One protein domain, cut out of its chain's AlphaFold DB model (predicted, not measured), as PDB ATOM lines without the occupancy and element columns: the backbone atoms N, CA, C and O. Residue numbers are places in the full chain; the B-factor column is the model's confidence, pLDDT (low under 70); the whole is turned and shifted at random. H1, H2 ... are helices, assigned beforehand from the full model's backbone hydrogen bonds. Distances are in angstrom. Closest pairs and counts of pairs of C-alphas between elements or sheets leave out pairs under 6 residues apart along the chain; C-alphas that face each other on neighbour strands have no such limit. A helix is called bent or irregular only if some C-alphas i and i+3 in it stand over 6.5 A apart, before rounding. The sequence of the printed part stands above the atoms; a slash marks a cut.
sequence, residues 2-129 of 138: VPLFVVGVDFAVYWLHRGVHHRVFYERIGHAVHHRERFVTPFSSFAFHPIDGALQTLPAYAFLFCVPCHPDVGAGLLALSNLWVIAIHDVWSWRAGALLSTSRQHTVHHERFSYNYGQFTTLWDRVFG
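This is residues 2 to 129 of the 138 residues of the protein "Hypothetical protein" of Neobodo designis (UniProt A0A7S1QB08). Three long helices, H1, H3 and H4, form a three-cornered group in which H1 and H3 pack side by side, running opposite ways, while H4 folds back from the end of H3 and comes near H1 and H3 with its first half, its other end spreading away from them. H2 lies across the end of H1 and the start of H3, H6 packs on the side of H1, and H5 lies beyond H4's last residue, touching no helix. The printed part has 128 residues with six named helices, H1 to H6 in chain order, and no named strand, and its class is all helix. It is compact, with a radius of gyration of the C-alphas of 13.9 A and spans of 38 by 33 by 29 A.

H1, residues 2 to 20, begins at C-alpha 2 at (-24.754, 50.511, -47.501) and is 26.2 A long. H2 is residues 26 to 34. H3, residues 50 to 66, is 24.2 A long, with a kink of 41 degrees near residue 57. H2 and H3 are irregular: C-alphas 29 and 32 are 8.1 A apart, and C-alphas 56 and 59 are 7.0 A apart. H4, residues 71 to 87, is 24.1 A long and ends at C-alpha 87 at (-31.764, 34.607, -40.643). H5, residues 103 to 112, is 14.1 A long. H6, residues 123 to 127, ends at C-alpha 127 at (-8.774, 38.695, -39.716).

H1 and H3 are the hubs, touching three helices each. They touch each other at a shallow tilt of 32 degrees, opposite ways; the closest C-alphas, of Val 9 and Pro 59, are 5.6 A apart. With residue 20 alone, H1 only just touches H2, with 3 pairs of C-alphas within 8 A; the closest, of Val 20 and Tyr 26, are 5.2 A apart. H3 touches H2 with residues 51 to 52 alone, about perpendicular at 85 degrees; the closest C-alphas, of Ile 29 and Asp 52, are 5.7 A apart. H3 and H4 form a helical hairpin and only just touch, with 3 pairs of C-alphas within 8 A, through residues 60 to 64 and 74 to 78 alone; the closest C-alphas, of Leu 64 and Gly 74, are 6.6 A apart. Their tilt of 36 degrees, opposite ways, is only just steep. H1 and H4 are close but not clearly touching, with the C-alphas of Val 2 and Leu 77 7.7 A apart. H1 touches H6 with residues 10 to 14 alone; the closest C-alphas, of Phe 11 and Trp 124, are 6.7 A apart. H5 is close but not clearly touching to H4, with the C-alphas of Ala 87 and Ser 103 6.7 A apart, and it is apart from H1, H2, H3 and H6. In H1, H4, H5 and H6 every O i to N i+4 pair is within hydrogen-bond range; H3 has 10 of 13, and H2 has 0 of 5, beside 3 of 6 O i to N i+3 pairs.

The C-alphas farthest apart, of Arg 23 and His 70, are 39.6 A apart. The links from H2 to H3 and from H4 to H5 are long, 15 residues each. The printed part has no cut, its mean pLDDT is 93.7, and no printed residue is under 70.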
ATOM      1  N   VAL A   2     -24.580  51.958 -47.764       95.44
ATOM      2  CA  VAL A   2     -24.754  50.511 -47.501       95.44
ATOM      3  C   VAL A   2     -23.436  49.745 -47.270       95.44
ATOM      4  O   VAL A   2     -23.338  49.090 -46.239       95.44
ATOM      5  N   PRO A   3     -22.386  49.851 -48.117       95.56
ATOM      6  CA  PRO A   3     -21.141  49.115 -47.861       95.56
ATOM      7  C   PRO A   3     -20.429  49.575 -46.583       95.56
ATOM      8  O   PRO A   3     -19.868  48.759 -45.861       95.56
ATOM      9  N   LEU A   4     -20.496  50.877 -46.280       96.75
ATOM     10  CA  LEU A   4     -19.954  51.440 -45.042       96.75
ATOM     11  C   LEU A   4     -20.720  50.934 -43.819       96.75
ATOM     12  O   LEU A   4     -20.095  50.627 -42.812       96.75
ATOM     13  N   PHE A   5     -22.049  50.814 -43.922       97.56
ATOM     14  CA  PHE A   5     -22.888  50.242 -42.873       97.56
ATOM     15  C   PHE A   5     -22.488  48.793 -42.624       97.56
ATOM     16  O   PHE A   5     -22.148  48.451 -41.501       97.56
ATOM     17  N   VAL A   6     -22.437  47.964 -43.673       96.81
ATOM     18  CA  VAL A   6     -22.065  46.549 -43.539       96.81
ATOM     19  C   VAL A   6     -20.683  46.413 -42.906       96.81
ATOM     20  O   VAL A   6     -20.561  45.748 -41.892       96.81
ATOM     21  N   VAL A   7     -19.650  47.070 -43.437       96.94
ATOM     22  CA  VAL A   7     -18.281  46.909 -42.917       96.94
ATOM     23  C   VAL A   7     -18.122  47.511 -41.517       96.94
ATOM     24  O   VAL A   7     -17.531  46.881 -40.642       96.94
ATOM     25  N   GLY A   8     -18.642  48.722 -41.299       97.25
ATOM     26  CA  GLY A   8     -18.478  49.461 -40.047       97.25
ATOM     27  C   GLY A   8     -19.283  48.869 -38.893       97.25
ATOM     28  O   GLY A   8     -18.740  48.672 -37.808       97.25
ATOM     29  N   VAL A   9     -20.555  48.536 -39.132       97.94
ATOM     30  CA  VAL A   9     -21.406  47.893 -38.123       97.94
ATOM     31  C   VAL A   9     -20.906  46.483 -37.835       97.94
ATOM     32  O   VAL A   9     -20.791  46.138 -36.666       97.94
ATOM     33  N   ASP A  10     -20.525  45.693 -38.847       97.75
ATOM     34  CA  ASP A  10     -19.990  44.341 -38.617       97.75
ATOM     35  C   ASP A  10     -18.699  44.370 -37.789       97.75
ATOM     36  O   ASP A  10     -18.522  43.535 -36.909       97.75
ATOM     37  N   PHE A  11     -17.822  45.361 -38.003       98.19
ATOM     38  CA  PHE A  11     -16.609  45.534 -37.193       98.19
ATOM     39  C   PHE A  11     -16.925  45.873 -35.734       98.19
ATOM     40  O   PHE A  11     -16.341  45.302 -34.811       98.19
ATOM     41  N   ALA A  12     -17.846  46.813 -35.517       98.25
ATOM     42  CA  ALA A  12     -18.228  47.243 -34.179       98.25
ATOM     43  C   ALA A  12     -18.982  46.140 -33.417       98.25
ATOM     44  O   ALA A  12     -18.659  45.875 -32.259       98.25
ATOM     45  N   VAL A  13     -19.921  45.449 -34.076       97.88
ATOM     46  CA  VAL A  13     -20.612  44.280 -33.513       97.88
ATOM     47  C   VAL A  13     -19.617  43.163 -33.221       97.88
ATOM     48  O   VAL A  13     -19.663  42.615 -32.131       97.88
ATOM     49  N   TYR A  14     -18.667  42.869 -34.116       98.38
ATOM     50  CA  TYR A  14     -17.650  41.838 -33.885       98.38
ATOM     51  C   TYR A  14     -16.909  42.033 -32.554       98.38
ATOM     52  O   TYR A  14     -16.811  41.103 -31.751       98.38
ATOM     53  N   TRP A  15     -16.403  43.242 -32.297       98.31
ATOM     54  CA  TRP A  15     -15.653  43.521 -31.071       98.31
ATOM     55  C   TRP A  15     -16.534  43.574 -29.833       98.31
ATOM     56  O   TRP A  15     -16.117  43.084 -28.783       98.31
ATOM     57  N   LEU A  16     -17.738  44.137 -29.945       98.06
ATOM     58  CA  LEU A  16     -18.690  44.155 -28.841       98.06
ATOM     59  C   LEU A  16     -19.091  42.728 -28.468       98.06
ATOM     60  O   LEU A  16     -18.973  42.343 -27.308       98.06
ATOM     61  N   HIS A  17     -19.457  41.922 -29.461       97.81
ATOM     62  CA  HIS A  17     -19.861  40.537 -29.294       97.81
ATOM     63  C   HIS A  17     -18.724  39.691 -28.700       97.81
ATOM     64  O   HIS A  17     -18.894  39.030 -27.677       97.81
ATOM     65  N   ARG A  18     -17.512  39.781 -29.258       97.75
ATOM     66  CA  ARG A  18     -16.326  39.123 -28.686       97.75
ATOM     67  C   ARG A  18     -16.024  39.608 -27.263       97.75
ATOM     68  O   ARG A  18     -15.590  38.822 -26.422       97.75
ATOM     69  N   GLY A  19     -16.258  40.890 -26.985       97.56
ATOM     70  CA  GLY A  19     -16.080  41.508 -25.675       97.56
ATOM     71  C   GLY A  19     -17.056  40.981 -24.628       97.56
ATOM     72  O   GLY A  19     -16.625  40.649 -23.524       97.56
ATOM     73  N   VAL A  20     -18.343  40.836 -24.962       97.00
ATOM     74  CA  VAL A  20     -19.338  40.282 -24.027       97.00
ATOM     75  C   VAL A  20     -19.085  38.806 -23.722       97.00
ATOM     76  O   VAL A  20     -19.419  38.362 -22.634       97.00
ATOM     77  N   HIS A  21     -18.393  38.067 -24.594       97.06
ATOM     78  CA  HIS A  21     -17.909  36.706 -24.306       97.06
ATOM     79  C   HIS A  21     -16.712  36.635 -23.354       97.06
ATOM     80  O   HIS A  21     -16.334  35.555 -22.896       97.06
ATOM     81  N   HIS A  22     -16.094  37.763 -23.008       96.44
ATOM     82  CA  HIS A  22     -15.043  37.763 -22.002       96.44
ATOM     83  C   HIS A  22     -15.610  37.373 -20.628       96.44
ATOM     84  O   HIS A  22     -16.665  37.858 -20.217       96.44
ATOM     85  N   ARG A  23     -14.859  36.566 -19.859       92.94
ATOM     86  CA  ARG A  23     -15.275  35.978 -18.564       92.94
ATOM     87  C   ARG A  23     -15.913  36.955 -17.568       92.94
ATOM     88  O   ARG A  23     -16.715  36.556 -16.737       92.94
ATOM     89  N   VAL A  24     -15.517  38.227 -17.616       93.94
ATOM     90  CA  VAL A  24     -16.020  39.268 -16.706       93.94
ATOM     91  C   VAL A  24     -17.415  39.744 -17.114       93.94
ATOM     92  O   VAL A  24     -18.209  40.101 -16.250       93.94
ATOM     93  N   PHE A  25     -17.709  39.766 -18.411       95.38
ATOM     94  CA  PHE A  25     -18.916  40.369 -18.969       95.38
ATOM     95  C   PHE A  25     -19.995  39.343 -19.310       95.38
ATOM     96  O   PHE A  25     -21.171  39.674 -19.194       95.38
ATOM     97  N   TYR A  26     -19.608  38.108 -19.631       95.56
ATOM     98  CA  TYR A  26     -20.501  37.060 -20.132       95.56
ATOM     99  C   TYR A  26     -21.766  36.863 -19.292       95.56
ATOM    100  O   TYR A  26     -22.883  36.941 -19.805       95.56
ATOM    101  N   GLU A  27     -21.606  36.705 -17.980       93.62
ATOM    102  CA  GLU A  27     -22.740  36.580 -17.060       93.62
ATOM    103  C   GLU A  27     -23.315  37.944 -16.658       93.62
ATOM    104  O   GLU A  27     -24.527  38.098 -16.544       93.62
ATOM    105  N   ARG A  28     -22.461  38.961 -16.475       93.94
ATOM    106  CA  ARG A  28     -22.861  40.266 -15.914       93.94
ATOM    107  C   ARG A  28     -23.714  41.109 -16.855       93.94
ATOM    108  O   ARG A  28     -24.599  41.821 -16.399       93.94
ATOM    109  N   ILE A  29     -23.413  41.069 -18.148       93.31
ATOM    110  CA  ILE A  29     -24.168  41.777 -19.189       93.31
ATOM    111  C   ILE A  29     -25.389  40.949 -19.625       93.31
ATOM    112  O   ILE A  29     -26.373  41.500 -20.123       93.31
ATOM    113  N   GLY A  30     -25.369  39.643 -19.333       93.25
ATOM    114  CA  GLY A  30     -26.456  38.715 -19.612       93.25
ATOM    115  C   GLY A  30     -26.338  38.020 -20.966       93.25
ATOM    116  O   GLY A  30     -27.315  37.428 -21.413       93.25
ATOM    117  N   HIS A  31     -25.160  38.033 -21.599       96.12
ATOM    118  CA  HIS A  31     -24.941  37.304 -22.850       96.12
ATOM    119  C   HIS A  31     -25.059  35.782 -22.657       96.12
ATOM    120  O   HIS A  31     -25.535  35.066 -23.533       96.12
ATOM    121  N   ALA A  32     -24.759  35.288 -21.452       94.75
ATOM    122  CA  ALA A  32     -25.037  33.907 -21.059       94.75
ATOM    123  C   ALA A  32     -26.530  33.521 -21.152       94.75
ATOM    124  O   ALA A  32     -26.841  32.346 -21.338       94.75
ATOM    125  N   VAL A  33     -27.457  34.484 -21.029       93.81
ATOM    126  CA  VAL A  33     -28.904  34.239 -21.182       93.81
ATOM    127  C   VAL A  33     -29.236  33.920 -22.634       93.81
ATOM    128  O   VAL A  33     -29.981  32.978 -22.889       93.81
ATOM    129  N   HIS A  34     -28.638  34.661 -23.568       94.69
ATOM    130  CA  HIS A  34     -28.784  34.417 -24.999       94.69
ATOM    131  C   HIS A  34     -28.244  33.037 -25.395       94.69
ATOM    132  O   HIS A  34     -28.918  32.283 -26.091       94.69
ATOM    133  N   HIS A  35     -27.085  32.662 -24.849       94.44
ATOM    134  CA  HIS A  35     -26.429  31.364 -25.076       94.44
ATOM    135  C   HIS A  35     -27.018  30.188 -24.291       94.44
ATOM    136  O   HIS A  35     -26.468  29.083 -24.310       94.44
ATOM    137  N   ARG A  36     -28.128  30.393 -23.570       90.94
ATOM    138  CA  ARG A  36     -28.784  29.315 -22.819       90.94
ATOM    139  C   ARG A  36     -29.283  28.211 -23.750       90.94
ATOM    140  O   ARG A  36     -29.158  27.034 -23.417       90.94
ATOM    141  N   GLU A  37     -29.798  28.602 -24.911       83.06
ATOM    142  CA  GLU A  37     -30.233  27.693 -25.964       83.06
ATOM    143  C   GLU A  37     -29.115  27.530 -26.992       83.06
ATOM    144  O   GLU A  37     -28.873  28.408 -27.809       83.06
ATOM    145  N   ARG A  38     -28.429  26.381 -26.976       82.25
ATOM    146  CA  ARG A  38     -27.349  26.096 -27.946       82.25
ATOM    147  C   ARG A  38     -27.866  25.838 -29.361       82.25
ATOM    148  O   ARG A  38     -27.105  25.907 -30.321       82.25
ATOM    149  N   PHE A  39     -29.140  25.475 -29.475       83.56
ATOM    150  CA  PHE A  39     -29.803  25.285 -30.752       83.56
ATOM    151  C   PHE A  39     -30.508  26.579 -31.142       83.56
ATOM    152  O   PHE A  39     -31.522  26.951 -30.547       83.56
ATOM    153  N   VAL A  40     -29.950  27.269 -32.135       87.94
ATOM    154  CA  VAL A  40     -30.498  28.542 -32.594       87.94
ATOM    155  C   VAL A  40     -31.843  28.338 -33.288       87.94
ATOM    156  O   VAL A  40     -32.047  27.415 -34.073       87.94
ATOM    157  N   THR A  41     -32.772  29.223 -32.964       90.94
ATOM    158  CA  THR A  41     -34.064  29.382 -33.631       90.94
ATOM    159  C   THR A  41     -34.329  30.866 -33.897       90.94
ATOM    160  O   THR A  41     -33.799  31.717 -33.171       90.94
ATOM    161  N   PRO A  42     -35.227  31.218 -34.832       90.94
ATOM    162  CA  PRO A  42     -35.672  32.601 -35.015       90.94
ATOM    163  C   PRO A  42     -36.156  33.290 -33.727       90.94
ATOM    164  O   PRO A  42     -36.117  34.509 -33.629       90.94
ATOM    165  N   PHE A  43     -36.602  32.535 -32.718       89.56
ATOM    166  CA  PHE A  43     -36.978  33.091 -31.415       89.56
ATOM    167  C   PHE A  43     -35.761  33.367 -30.522       89.56
ATOM    168  O   PHE A  43     -35.729  34.373 -29.815       89.56
ATOM    169  N   SER A  44     -34.731  32.515 -30.586       90.12
ATOM    170  CA  SER A  44     -33.478  32.717 -29.840       90.12
ATOM    171  C   SER A  44     -32.738  33.993 -30.258       90.12
ATOM    172  O   SER A  44     -32.060  34.601 -29.430       90.12
ATOM    173  N   SER A  45     -32.960  34.476 -31.489       90.50
ATOM    174  CA  SER A  45     -32.402  35.744 -31.976       90.50
ATOM    175  C   SER A  45     -32.917  36.973 -31.222       90.50
ATOM    176  O   SER A  45     -32.391  38.064 -31.408       90.50
ATOM    177  N   PHE A  46     -33.959  36.820 -30.400       87.94
ATOM    178  CA  PHE A  46     -34.508  37.872 -29.544       87.94
ATOM    179  C   PHE A  46     -34.451  37.519 -28.054       87.94
ATOM    180  O   PHE A  46     -34.880  38.315 -27.219       87.94
ATOM    181  N   ALA A  47     -33.901  36.356 -27.693       91.62
ATOM    182  CA  ALA A  47     -33.806  35.875 -26.316       91.62
ATOM    183  C   ALA A  47     -32.630  36.521 -25.557       91.62
ATOM    184  O   ALA A  47     -31.792  35.844 -24.966       91.62
ATOM    185  N   PHE A  48     -32.556  37.849 -25.592       91.12
ATOM    186  CA  PHE A  48     -31.496  38.631 -24.970       91.12
ATOM    187  C   PHE A  48     -31.899  39.142 -23.588       91.12
ATOM    188  O   PHE A  48     -33.036  39.555 -23.356       91.12
ATOM    189  N   HIS A  49     -30.926  39.215 -22.678       94.75
ATOM    190  CA  HIS A  49     -31.054  40.118 -21.539       94.75
ATOM    191  C   HIS A  49     -31.153  41.568 -22.063       94.75
ATOM    192  O   HIS A  49     -30.410  41.910 -22.985       94.75
ATOM    193  N   PRO A  50     -32.006  42.452 -21.504       94.31
ATOM    194  CA  PRO A  50     -32.237  43.784 -22.077       94.31
ATOM    195  C   PRO A  50     -30.968  44.622 -22.285       94.31
ATOM    196  O   PRO A  50     -30.851  45.321 -23.288       94.31
ATOM    197  N   ILE A  51     -30.001  44.527 -21.364       95.75
ATOM    198  CA  ILE A  51     -28.716  45.236 -21.483       95.75
ATOM    199  C   ILE A  51     -27.902  44.688 -22.661       95.75
ATOM    200  O   ILE A  51     -27.358  45.466 -23.439       95.75
ATOM    201  N   ASP A  52     -27.844  43.367 -22.811       95.81
ATOM    202  CA  ASP A  52     -27.124  42.728 -23.910       95.81
ATOM    203  C   ASP A  52     -27.765  43.067 -25.261       95.81
ATOM    204  O   ASP A  52     -27.084  43.522 -26.173       95.81
ATOM    205  N   GLY A  53     -29.096  42.987 -25.365       93.88
ATOM    206  CA  GLY A  53     -29.820  43.366 -26.583       93.88
ATOM    207  C   GLY A  53     -29.609  44.837 -26.975       93.88
ATOM    208  O   GLY A  53     -29.412  45.153 -28.152       93.88
ATOM    209  N   ALA A  54     -29.580  45.747 -25.994       94.62
ATOM    210  CA  ALA A  54     -29.260  47.152 -26.237       94.62
ATOM    211  C   ALA A  54     -27.818  47.331 -26.742       94.62
ATOM    212  O   ALA A  54     -27.586  48.071 -27.696       94.62
ATOM    213  N   LEU A  55     -26.849  46.629 -26.147       95.44
ATOM    214  CA  LEU A  55     -25.449  46.699 -26.565       95.44
ATOM    215  C   LEU A  55     -25.237  46.114 -27.965       95.44
ATOM    216  O   LEU A  55     -24.571  46.744 -28.783       95.44
ATOM    217  N   GLN A  56     -25.847  44.970 -28.276       94.19
ATOM    218  CA  GLN A  56     -25.725  44.312 -29.581       94.19
ATOM    219  C   GLN A  56     -26.329  45.151 -30.721       94.19
ATOM    220  O   GLN A  56     -25.856  45.094 -31.854       94.19
ATOM    221  N   THR A  57     -27.337  45.984 -30.435       93.44
ATOM    222  CA  THR A  57     -27.973  46.862 -31.435       93.44
ATOM    223  C   THR A  57     -27.344  48.256 -31.532       93.44
ATOM    224  O   THR A  57     -27.440  48.900 -32.582       93.44
ATOM    225  N   LEU A  58     -26.657  48.720 -30.482       95.81
ATOM    226  CA  LEU A  58     -26.043  50.049 -30.405       95.81
ATOM    227  C   LEU A  58     -25.149  50.403 -31.611       95.81
ATOM    228  O   LEU A  58     -25.279  51.528 -32.100       95.81
ATOM    229  N   PRO A  59     -24.294  49.507 -32.151       97.12
ATOM    230  CA  PRO A  59     -23.467  49.823 -33.315       97.12
ATOM    231  C   PRO A  59     -24.254  50.295 -34.542       97.12
ATOM    232  O   PRO A  59     -23.832  51.236 -35.216       97.12
ATOM    233  N   ALA A  60     -25.405  49.677 -34.820       96.44
ATOM    234  CA  ALA A  60     -26.231  50.029 -35.972       96.44
ATOM    235  C   ALA A  60     -26.860  51.421 -35.809       96.44
ATOM    236  O   ALA A  60     -26.856  52.209 -36.753       96.44
ATOM    237  N   TYR A  61     -27.339  51.751 -34.606       94.94
ATOM    238  CA  TYR A  61     -27.873  53.083 -34.306       94.94
ATOM    239  C   TYR A  61     -26.778  54.151 -34.313       94.94
ATOM    240  O   TYR A  61     -26.940  55.180 -34.965       94.94
ATOM    241  N   ALA A  62     -25.646  53.897 -33.649       96.12
ATOM    242  CA  ALA A  62     -24.511  54.817 -33.602       96.12
ATOM    243  C   ALA A  62     -24.002  55.166 -35.009       96.12
ATOM    244  O   ALA A  62     -23.738  56.333 -35.300       96.12
ATOM    245  N   PHE A  63     -23.947  54.180 -35.912       96.75
ATOM    246  CA  PHE A  63     -23.566  54.408 -37.304       96.75
ATOM    247  C   PHE A  63     -24.440  55.472 -37.989       96.75
ATOM    248  O   PHE A  63     -23.906  56.325 -38.695       96.75
ATOM    249  N   LEU A  64     -25.760  55.458 -37.766       94.94
ATOM    250  CA  LEU A  64     -26.690  56.411 -38.389       94.94
ATOM    251  C   LEU A  64     -26.511  57.851 -37.882       94.94
ATOM    252  O   LEU A  64     -26.845  58.786 -38.605       94.94
ATOM    253  N   PHE A  65     -25.955  58.043 -36.681       93.25
ATOM    254  CA  PHE A  65     -25.567  59.368 -36.182       93.25
ATOM    255  C   PHE A  65     -24.227  59.840 -36.761       93.25
ATOM    256  O   PHE A  65     -24.032  61.036 -36.966       93.25
ATOM    257  N   CYS A  66     -23.299  58.917 -37.024       94.94
ATOM    258  CA  CYS A  66     -21.967  59.245 -37.536       94.94
ATOM    259  C   CYS A  66     -21.925  59.431 -39.059       94.94
ATOM    260  O   CYS A  66     -21.091  60.184 -39.560       94.94
ATOM    261  N   VAL A  67     -22.785  58.732 -39.804       95.44
ATOM    262  CA  VAL A  67     -22.798  58.740 -41.269       95.44
ATOM    263  C   VAL A  67     -24.141  59.279 -41.760       95.44
ATOM    264  O   VAL A  67     -25.139  58.560 -41.695       95.44
ATOM    265  N   PRO A  68     -24.181  60.511 -42.301       93.25
ATOM    266  CA  PRO A  68     -25.405  61.084 -42.843       93.25
ATOM    267  C   PRO A  68     -26.037  60.172 -43.898       93.25
ATOM    268  O   PRO A  68     -25.381  59.743 -44.854       93.25
ATOM    269  N   CYS A  69     -27.323  59.876 -43.737       95.12
ATOM    270  CA  CYS A  69     -28.096  59.111 -44.706       95.12
ATOM    271  C   CYS A  69     -29.560  59.558 -44.715       95.12
ATOM    272  O   CYS A  69     -30.042  60.169 -43.763       95.12
ATOM    273  N   HIS A  70     -30.263  59.269 -45.810       96.69
ATOM    274  CA  HIS A  70     -31.697  59.524 -45.891       96.69
ATOM    275  C   HIS A  70     -32.435  58.689 -44.826       96.69
ATOM    276  O   HIS A  70     -32.124  57.497 -44.717       96.69
ATOM    277  N   PRO A  71     -33.417  59.243 -44.087       95.56
ATOM    278  CA  PRO A  71     -34.123  58.522 -43.024       95.56
ATOM    279  C   PRO A  71     -34.681  57.165 -43.466       95.56
ATOM    280  O   PRO A  71     -34.464  56.170 -42.781       95.56
ATOM    281  N   ASP A  72     -35.288  57.095 -44.653       97.44
ATOM    282  CA  ASP A  72     -35.823  55.836 -45.199       97.44
ATOM    283  C   ASP A  72     -34.735  54.786 -45.460       97.44
ATOM    284  O   ASP A  72     -34.950  53.593 -45.251       97.44
ATOM    285  N   VAL A  73     -33.539  55.216 -45.879       96.75
ATOM    286  CA  VAL A  73     -32.401  54.307 -46.073       96.75
ATOM    287  C   VAL A  73     -31.902  53.807 -44.721       96.75
ATOM    288  O   VAL A  73     -31.627  52.618 -44.582       96.75
ATOM    289  N   GLY A  74     -31.826  54.682 -43.714       97.31
ATOM    290  CA  GLY A  74     -31.492  54.297 -42.343       97.31
ATOM    291  C   GLY A  74     -32.491  53.292 -41.763       97.31
ATOM    292  O   GLY A  74     -32.089  52.240 -41.269       97.31
ATOM    293  N   ALA A  75     -33.790  53.564 -41.898       97.19
ATOM    294  CA  ALA A  75     -34.858  52.665 -41.468       97.19
ATOM    295  C   ALA A  75     -34.790  51.309 -42.188       97.19
ATOM    296  O   ALA A  75     -34.862  50.262 -41.544       97.19
ATOM    297  N   GLY A  76     -34.567  51.316 -43.507       97.94
ATOM    298  CA  GLY A  76     -34.372  50.100 -44.297       97.94
ATOM    299  C   GLY A  76     -33.159  49.283 -43.844       97.94
ATOM    300  O   GLY A  76     -33.256  48.066 -43.711       97.94
ATOM    301  N   LEU A  77     -32.033  49.936 -43.539       97.38
ATOM    302  CA  LEU A  77     -30.832  49.270 -43.023       97.38
ATOM    303  C   LEU A  77     -31.068  48.627 -41.650       97.38
ATOM    304  O   LEU A  77     -30.650  47.490 -41.438       97.38
ATOM    305  N   LEU A  78     -31.771  49.306 -40.739       96.50
ATOM    306  CA  LEU A  78     -32.136  48.739 -39.437       96.50
ATOM    307  C   LEU A  78     -33.086  47.545 -39.584       96.50
ATOM    308  O   LEU A  78     -32.874  46.514 -38.944       96.50
ATOM    309  N   ALA A  79     -34.102  47.653 -40.445       97.06
ATOM    310  CA  ALA A  79     -35.034  46.560 -40.712       97.06
ATOM    311  C   ALA A  79     -34.309  45.334 -41.288       97.06
ATOM    312  O   ALA A  79     -34.451  44.228 -40.768       97.06
ATOM    313  N   LEU A  80     -33.462  45.536 -42.303       96.50
ATOM    314  CA  LEU A  80     -32.653  44.471 -42.898       96.50
ATOM    315  C   LEU A  80     -31.662  43.868 -41.898       96.50
ATOM    316  O   LEU A  80     -31.474  42.657 -41.903       96.50
ATOM    317  N   SER A  81     -31.069  44.672 -41.011       95.69
ATOM    318  CA  SER A  81     -30.189  44.168 -39.950       95.69
ATOM    319  C   SER A  81     -30.930  43.239 -38.986       95.69
ATOM    320  O   SER A  81     -30.392  42.202 -38.613       95.69
ATOM    321  N   ASN A  82     -32.163  43.578 -38.600       93.69
ATOM    322  CA  ASN A  82     -32.976  42.724 -37.732       93.69
ATOM    323  C   ASN A  82     -33.387  41.428 -38.443       93.69
ATOM    324  O   ASN A  82     -33.240  40.347 -37.878       93.69
ATOM    325  N   LEU A  83     -33.825  41.518 -39.703       94.62
ATOM    326  CA  LEU A  83     -34.116  40.336 -40.523       94.62
ATOM    327  C   LEU A  83     -32.884  39.440 -40.687       94.62
ATOM    328  O   LEU A  83     -32.998  38.218 -40.655       94.62
ATOM    329  N   TRP A  84     -31.702  40.037 -40.822       95.06
ATOM    330  CA  TRP A  84     -30.455  39.294 -40.915       95.06
ATOM    331  C   TRP A  84     -30.127  38.543 -39.623       95.06
ATOM    332  O   TRP A  84     -29.773  37.368 -39.680       95.06
ATOM    333  N   VAL A  85     -30.286  39.186 -38.461       94.25
ATOM    334  CA  VAL A  85     -30.084  38.541 -37.152       94.25
ATOM    335  C   VAL A  85     -31.029  37.349 -36.977       94.25
ATOM    336  O   VAL A  85     -30.591  36.302 -36.508       94.25
ATOM    337  N   ILE A  86     -32.279  37.454 -37.437       94.31
ATOM    338  CA  ILE A  86     -33.199  36.307 -37.490       94.31
ATOM    339  C   ILE A  86     -32.651  35.210 -38.418       94.31
ATOM    340  O   ILE A  86     -32.595  34.047 -38.029       94.31
ATOM    341  N   ALA A  87     -32.215  35.565 -39.630       93.44
ATOM    342  CA  ALA A  87     -31.764  34.607 -40.643       93.44
ATOM    343  C   ALA A  87     -30.503  33.818 -40.243       93.44
ATOM    344  O   ALA A  87     -30.351  32.656 -40.629       93.44
ATOM    345  N   ILE A  88     -29.592  34.418 -39.467       93.62
ATOM    346  CA  ILE A  88     -28.424  33.712 -38.910       93.62
ATOM    347  C   ILE A  88     -28.767  32.878 -37.666       93.62
ATOM    348  O   ILE A  88     -27.928  32.119 -37.209       93.62
ATOM    349  N   HIS A  89     -29.981  32.984 -37.126       93.69
ATOM    350  CA  HIS A  89     -30.491  32.101 -36.071       93.69
ATOM    351  C   HIS A  89     -31.524  31.103 -36.600       93.69
ATOM    352  O   HIS A  89     -32.225  30.463 -35.820       93.69
ATOM    353  N   ASP A  90     -31.666  30.981 -37.918       86.25
ATOM    354  CA  ASP A  90     -32.609  30.031 -38.486       86.25
ATOM    355  C   ASP A  90     -32.157  28.587 -38.226       86.25
ATOM    356  O   ASP A  90     -30.969  28.261 -38.278       86.25
ATOM    357  N   VAL A  91     -33.135  27.717 -37.986       75.56
ATOM    358  CA  VAL A  91     -32.935  26.274 -37.820       75.56
ATOM    359  C   VAL A  91     -32.443  25.650 -39.126       75.56
ATOM    360  O   VAL A  91     -31.697  24.669 -39.118       75.56
ATOM    361  N   TRP A  92     -32.842  26.222 -40.265       75.69
ATOM    362  CA  TRP A  92     -32.385  25.758 -41.565       75.69
ATOM    363  C   TRP A  92     -30.995  26.295 -41.889       75.69
ATOM    364  O   TRP A  92     -30.746  27.499 -42.005       75.69
ATOM    365  N   SER A  93     -30.065  25.363 -42.090       73.38
ATOM    366  CA  SER A  93     -28.729  25.665 -42.570       73.38
ATOM    367  C   SER A  93     -28.764  26.037 -44.052       73.38
ATOM    368  O   SER A  93     -29.042  25.216 -44.926       73.38
ATOM    369  N   TRP A  94     -28.442  27.291 -44.358       79.31
ATOM    370  CA  TRP A  94     -28.272  27.761 -45.731       79.31
ATOM    371  C   TRP A  94     -26.794  27.982 -46.050       79.31
ATOM    372  O   TRP A  94     -25.947  28.170 -45.173       79.31
ATOM    373  N   ARG A  95     -26.453  27.879 -47.337       75.44
ATOM    374  CA  ARG A  95     -25.087  28.088 -47.828       75.44
ATOM    375  C   ARG A  95     -24.991  29.441 -48.504       75.44
ATOM    376  O   ARG A  95     -25.845  29.804 -49.305       75.44
ATOM    377  N   ALA A  96     -23.906  30.138 -48.217       81.00
ATOM    378  CA  ALA A  96     -23.587  31.426 -48.802       81.00
ATOM    379  C   ALA A  96     -22.105  31.484 -49.175       81.00
ATOM    380  O   ALA A  96     -21.347  30.545 -48.910       81.00
ATOM    381  N   GLY A  97     -21.685  32.592 -49.790       81.06
ATOM    382  CA  GLY A  97     -20.271  32.845 -50.058       81.06
ATOM    383  C   GLY A  97     -19.425  32.733 -48.784       81.06
ATOM    384  O   GLY A  97     -19.902  33.012 -47.686       81.06
ATOM    385  N   ALA A  98     -18.152  32.358 -48.928       82.81
ATOM    386  CA  ALA A  98     -17.263  32.023 -47.807       82.81
ATOM    387  C   ALA A  98     -17.079  33.138 -46.757       82.81
ATOM    388  O   ALA A  98     -16.611  32.862 -45.649       82.81
ATOM    389  N   LEU A  99     -17.412  34.379 -47.115       91.25
ATOM    390  CA  LEU A  99     -17.325  35.551 -46.252       91.25
ATOM    391  C   LEU A  99     -18.638  35.899 -45.553       91.25
ATOM    392  O   LEU A  99     -18.582  36.662 -44.603       91.25
ATOM    393  N   LEU A 100     -19.790  35.363 -45.952       93.50
ATOM    394  CA  LEU A 100     -21.058  35.677 -45.290       93.50
ATOM    395  C   LEU A 100     -21.222  34.854 -44.010       93.50
ATOM    396  O   LEU A 100     -20.890  33.665 -43.973       93.50
ATOM    397  N   SER A 101     -21.727  35.506 -42.962       93.50
ATOM    398  CA  SER A 101     -22.211  34.805 -41.776       93.50
ATOM    399  C   SER A 101     -23.541  34.139 -42.129       93.50
ATOM    400  O   SER A 101     -24.381  34.743 -42.792       93.50
ATOM    401  N   THR A 102     -23.712  32.878 -41.751       92.94
ATOM    402  CA  THR A 102     -24.957  32.128 -41.981       92.94
ATOM    403  C   THR A 102     -25.364  31.437 -40.693       92.94
ATOM    404  O   THR A 102     -24.573  31.390 -39.743       92.94
ATOM    405  N   SER A 103     -26.550  30.825 -40.690       91.88
ATOM    406  CA  SER A 103     -27.005  30.003 -39.569       91.88
ATOM    407  C   SER A 103     -25.978  28.959 -39.146       91.88
ATOM    408  O   SER A 103     -25.748  28.773 -37.962       91.88
ATOM    409  N   ARG A 104     -25.217  28.373 -40.079       90.75
ATOM    410  CA  ARG A 104     -24.191  27.367 -39.745       90.75
ATOM    411  C   ARG A 104     -23.049  27.932 -38.899       90.75
ATOM    412  O   ARG A 104     -22.610  27.295 -37.947       90.75
ATOM    413  N   GLN A 105     -22.531  29.107 -39.253       93.06
ATOM    414  CA  GLN A 105     -21.445  29.745 -38.503       93.06
ATOM    415  C   GLN A 105     -21.925  30.192 -37.128       93.06
ATOM    416  O   GLN A 105     -21.179  30.050 -36.157       93.06
ATOM    417  N   HIS A 106     -23.156  30.694 -37.052       94.12
ATOM    418  CA  HIS A 106     -23.725  31.151 -35.799       94.12
ATOM    419  C   HIS A 106     -24.130  29.989 -34.876       94.12
ATOM    420  O   HIS A 106     -23.921  30.068 -33.673       94.12
ATOM    421  N   THR A 107     -24.558  28.845 -35.410       92.81
ATOM    422  CA  THR A 107     -24.723  27.617 -34.613       92.81
ATOM    423  C   THR A 107     -23.401  27.192 -33.978       92.81
ATOM    424  O   THR A 107     -23.343  26.945 -32.778       92.81
ATOM    425  N   VAL A 108     -22.296  27.191 -34.736       93.44
ATOM    426  CA  VAL A 108     -20.962  26.909 -34.167       93.44
ATOM    427  C   VAL A 108     -20.605  27.900 -33.055       93.44
ATOM    428  O   VAL A 108     -19.960  27.519 -32.076       93.44
ATOM    429  N   HIS A 109     -21.017  29.161 -33.194       95.50
ATOM    430  CA  HIS A 109     -20.845  30.174 -32.162       95.50
ATOM    431  C   HIS A 109     -21.624  29.824 -30.881       95.50
ATOM    432  O   HIS A 109     -21.016  29.760 -29.817       95.50
ATOM    433  N   HIS A 110     -22.916  29.503 -30.987       94.31
ATOM    434  CA  HIS A 110     -23.765  29.078 -29.860       94.31
ATOM    435  C   HIS A 110     -23.346  27.744 -29.223       94.31
ATOM    436  O   HIS A 110     -23.675  27.457 -28.076       94.31
ATOM    437  N   GLU A 111     -22.584  26.912 -29.931       93.25
ATOM    438  CA  GLU A 111     -22.052  25.665 -29.376       93.25
ATOM    439  C   GLU A 111     -20.701  25.829 -28.676       93.25
ATOM    440  O   GLU A 111     -20.408  25.113 -27.715       93.25
ATOM    441  N   ARG A 112     -19.838  26.710 -29.199       93.62
ATOM    442  CA  ARG A 112     -18.425  26.794 -28.791       93.62
ATOM    443  C   ARG A 112     -18.058  28.091 -28.078       93.62
ATOM    444  O   ARG A 112     -16.984  28.138 -27.480       93.62
ATOM    445  N   PHE A 113     -18.886  29.130 -28.178       94.19
ATOM    446  CA  PHE A 113     -18.784  30.463 -27.553       94.19
ATOM    447  C   PHE A 113     -17.524  31.291 -27.899       94.19
ATOM    448  O   PHE A 113     -17.487  32.506 -27.740       94.19
ATOM    449  N   SER A 114     -16.472  30.649 -28.411       95.38
ATOM    450  CA  SER A 114     -15.145  31.237 -28.634       95.38
ATOM    451  C   SER A 114     -14.854  31.590 -30.101       95.38
ATOM    452  O   SER A 114     -13.724  31.937 -30.441       95.38
ATOM    453  N   TYR A 115     -15.842  31.449 -30.990       96.81
ATOM    454  CA  TYR A 115     -15.659  31.528 -32.443       96.81
ATOM    455  C   TYR A 115     -16.835  32.217 -33.137       96.81
ATOM    456  O   TYR A 115     -17.934  32.216 -32.595       96.81
ATOM    457  N   ASN A 116     -16.619  32.704 -34.362       97.00
ATOM    458  CA  ASN A 116     -17.648  33.211 -35.279       97.00
ATOM    459  C   ASN A 116     -18.528  34.330 -34.686       97.00
ATOM    460  O   ASN A 116     -19.749  34.204 -34.615       97.00
ATOM    461  N   TYR A 117     -17.905  35.421 -34.251       97.56
ATOM    462  CA  TYR A 117     -18.588  36.562 -33.631       97.56
ATOM    463  C   TYR A 117     -19.254  37.516 -34.633       97.56
ATOM    464  O   TYR A 117     -20.076  38.336 -34.224       97.56
ATOM    465  N   GLY A 118     -18.884  37.458 -35.915       96.81
ATOM    466  CA  GLY A 118     -19.386  38.369 -36.939       96.81
ATOM    467  C   GLY A 118     -20.882  38.204 -37.235       96.81
ATOM    468  O   GLY A 118     -21.414  37.089 -37.281       96.81
ATOM    469  N   GLN A 119     -21.562  39.330 -37.463       95.69
ATOM    470  CA  GLN A 119     -23.010  39.370 -37.678       95.69
ATOM    471  C   GLN A 119     -23.351  39.195 -39.155       95.69
ATOM    472  O   GLN A 119     -24.069  38.269 -39.519       95.69
ATOM    473  N   PHE A 120     -22.838  40.076 -40.016       96.12
ATOM    474  CA  PHE A 120     -23.063  40.043 -41.460       96.12
ATOM    475  C   PHE A 120     -22.032  39.166 -42.156       96.12
ATOM    476  O   PHE A 120     -22.358  38.407 -43.074       96.12
ATOM    477  N   THR A 121     -20.777  39.255 -41.719       96.94
ATOM    478  CA  THR A 121     -19.665  38.586 -42.387       96.94
ATOM    479  C   THR A 121     -18.785  37.831 -41.400       96.94
ATOM    480  O   THR A 121     -18.745  38.124 -40.215       96.94
ATOM    481  N   THR A 122     -18.027  36.864 -41.907       96.50
ATOM    482  CA  THR A 122     -16.929  36.208 -41.184       96.50
ATOM    483  C   THR A 122     -15.586  36.896 -41.424       96.50
ATOM    484  O   THR A 122     -14.539  36.339 -41.093       96.50
ATOM    485  N   LEU A 123     -15.580  38.087 -42.037       97.31
ATOM    486  CA  LEU A 123     -14.356  38.810 -42.376       97.31
ATOM    487  C   LEU A 123     -13.499  39.030 -41.129       97.31
ATOM    488  O   LEU A 123     -12.334  38.643 -41.106       97.31
ATOM    489  N   TRP A 124     -14.090  39.597 -40.080       98.19
ATOM    490  CA  TRP A 124     -13.376  39.930 -38.851       98.19
ATOM    491  C   TRP A 124     -12.972  38.697 -38.053       98.19
ATOM    492  O   TRP A 124     -11.874  38.659 -37.505       98.19
ATOM    493  N   ASP A 125     -13.779  37.637 -38.094       98.19
ATOM    494  CA  ASP A 125     -13.389  36.342 -37.544       98.19
ATOM    495  C   ASP A 125     -12.135  35.777 -38.208       98.19
ATOM    496  O   ASP A 125     -11.261  35.229 -37.539       98.19
ATOM    497  N   ARG A 126     -12.015  35.926 -39.529       97.38
ATOM    498  CA  ARG A 126     -10.831  35.487 -40.277       97.38
ATOM    499  C   ARG A 126      -9.630  36.388 -40.008       97.38
ATOM    500  O   ARG A 126      -8.534  35.873 -39.820       97.38
ATOM    501  N   VAL A 127      -9.835  37.705 -39.966       98.19
ATOM    502  CA  VAL A 127      -8.774  38.695 -39.716       98.19
ATOM    503  C   VAL A 127      -8.191  38.552 -38.306       98.19
ATOM    504  O   VAL A 127      -6.978  38.616 -38.140       98.19
ATOM    505  N   PHE A 128      -9.032  38.324 -37.295       98.31
ATOM    506  CA  PHE A 128      -8.628  38.291 -35.884       98.31
ATOM    507  C   PHE A 128      -8.592  36.880 -35.272       98.31
ATOM    508  O   PHE A 128      -8.535  36.739 -34.044       98.31
ATOM    509  N   GLY A 129      -8.616  35.844 -36.116       97.19
ATOM    510  CA  GLY A 129      -8.331  34.460 -35.731       97.19
ATOM    511  C   GLY A 129      -9.412  33.758 -34.903       97.19
ATOM    512  O   GLY A 129      -9.089  32.835 -34.163       97.19
TER     513      GLY A 129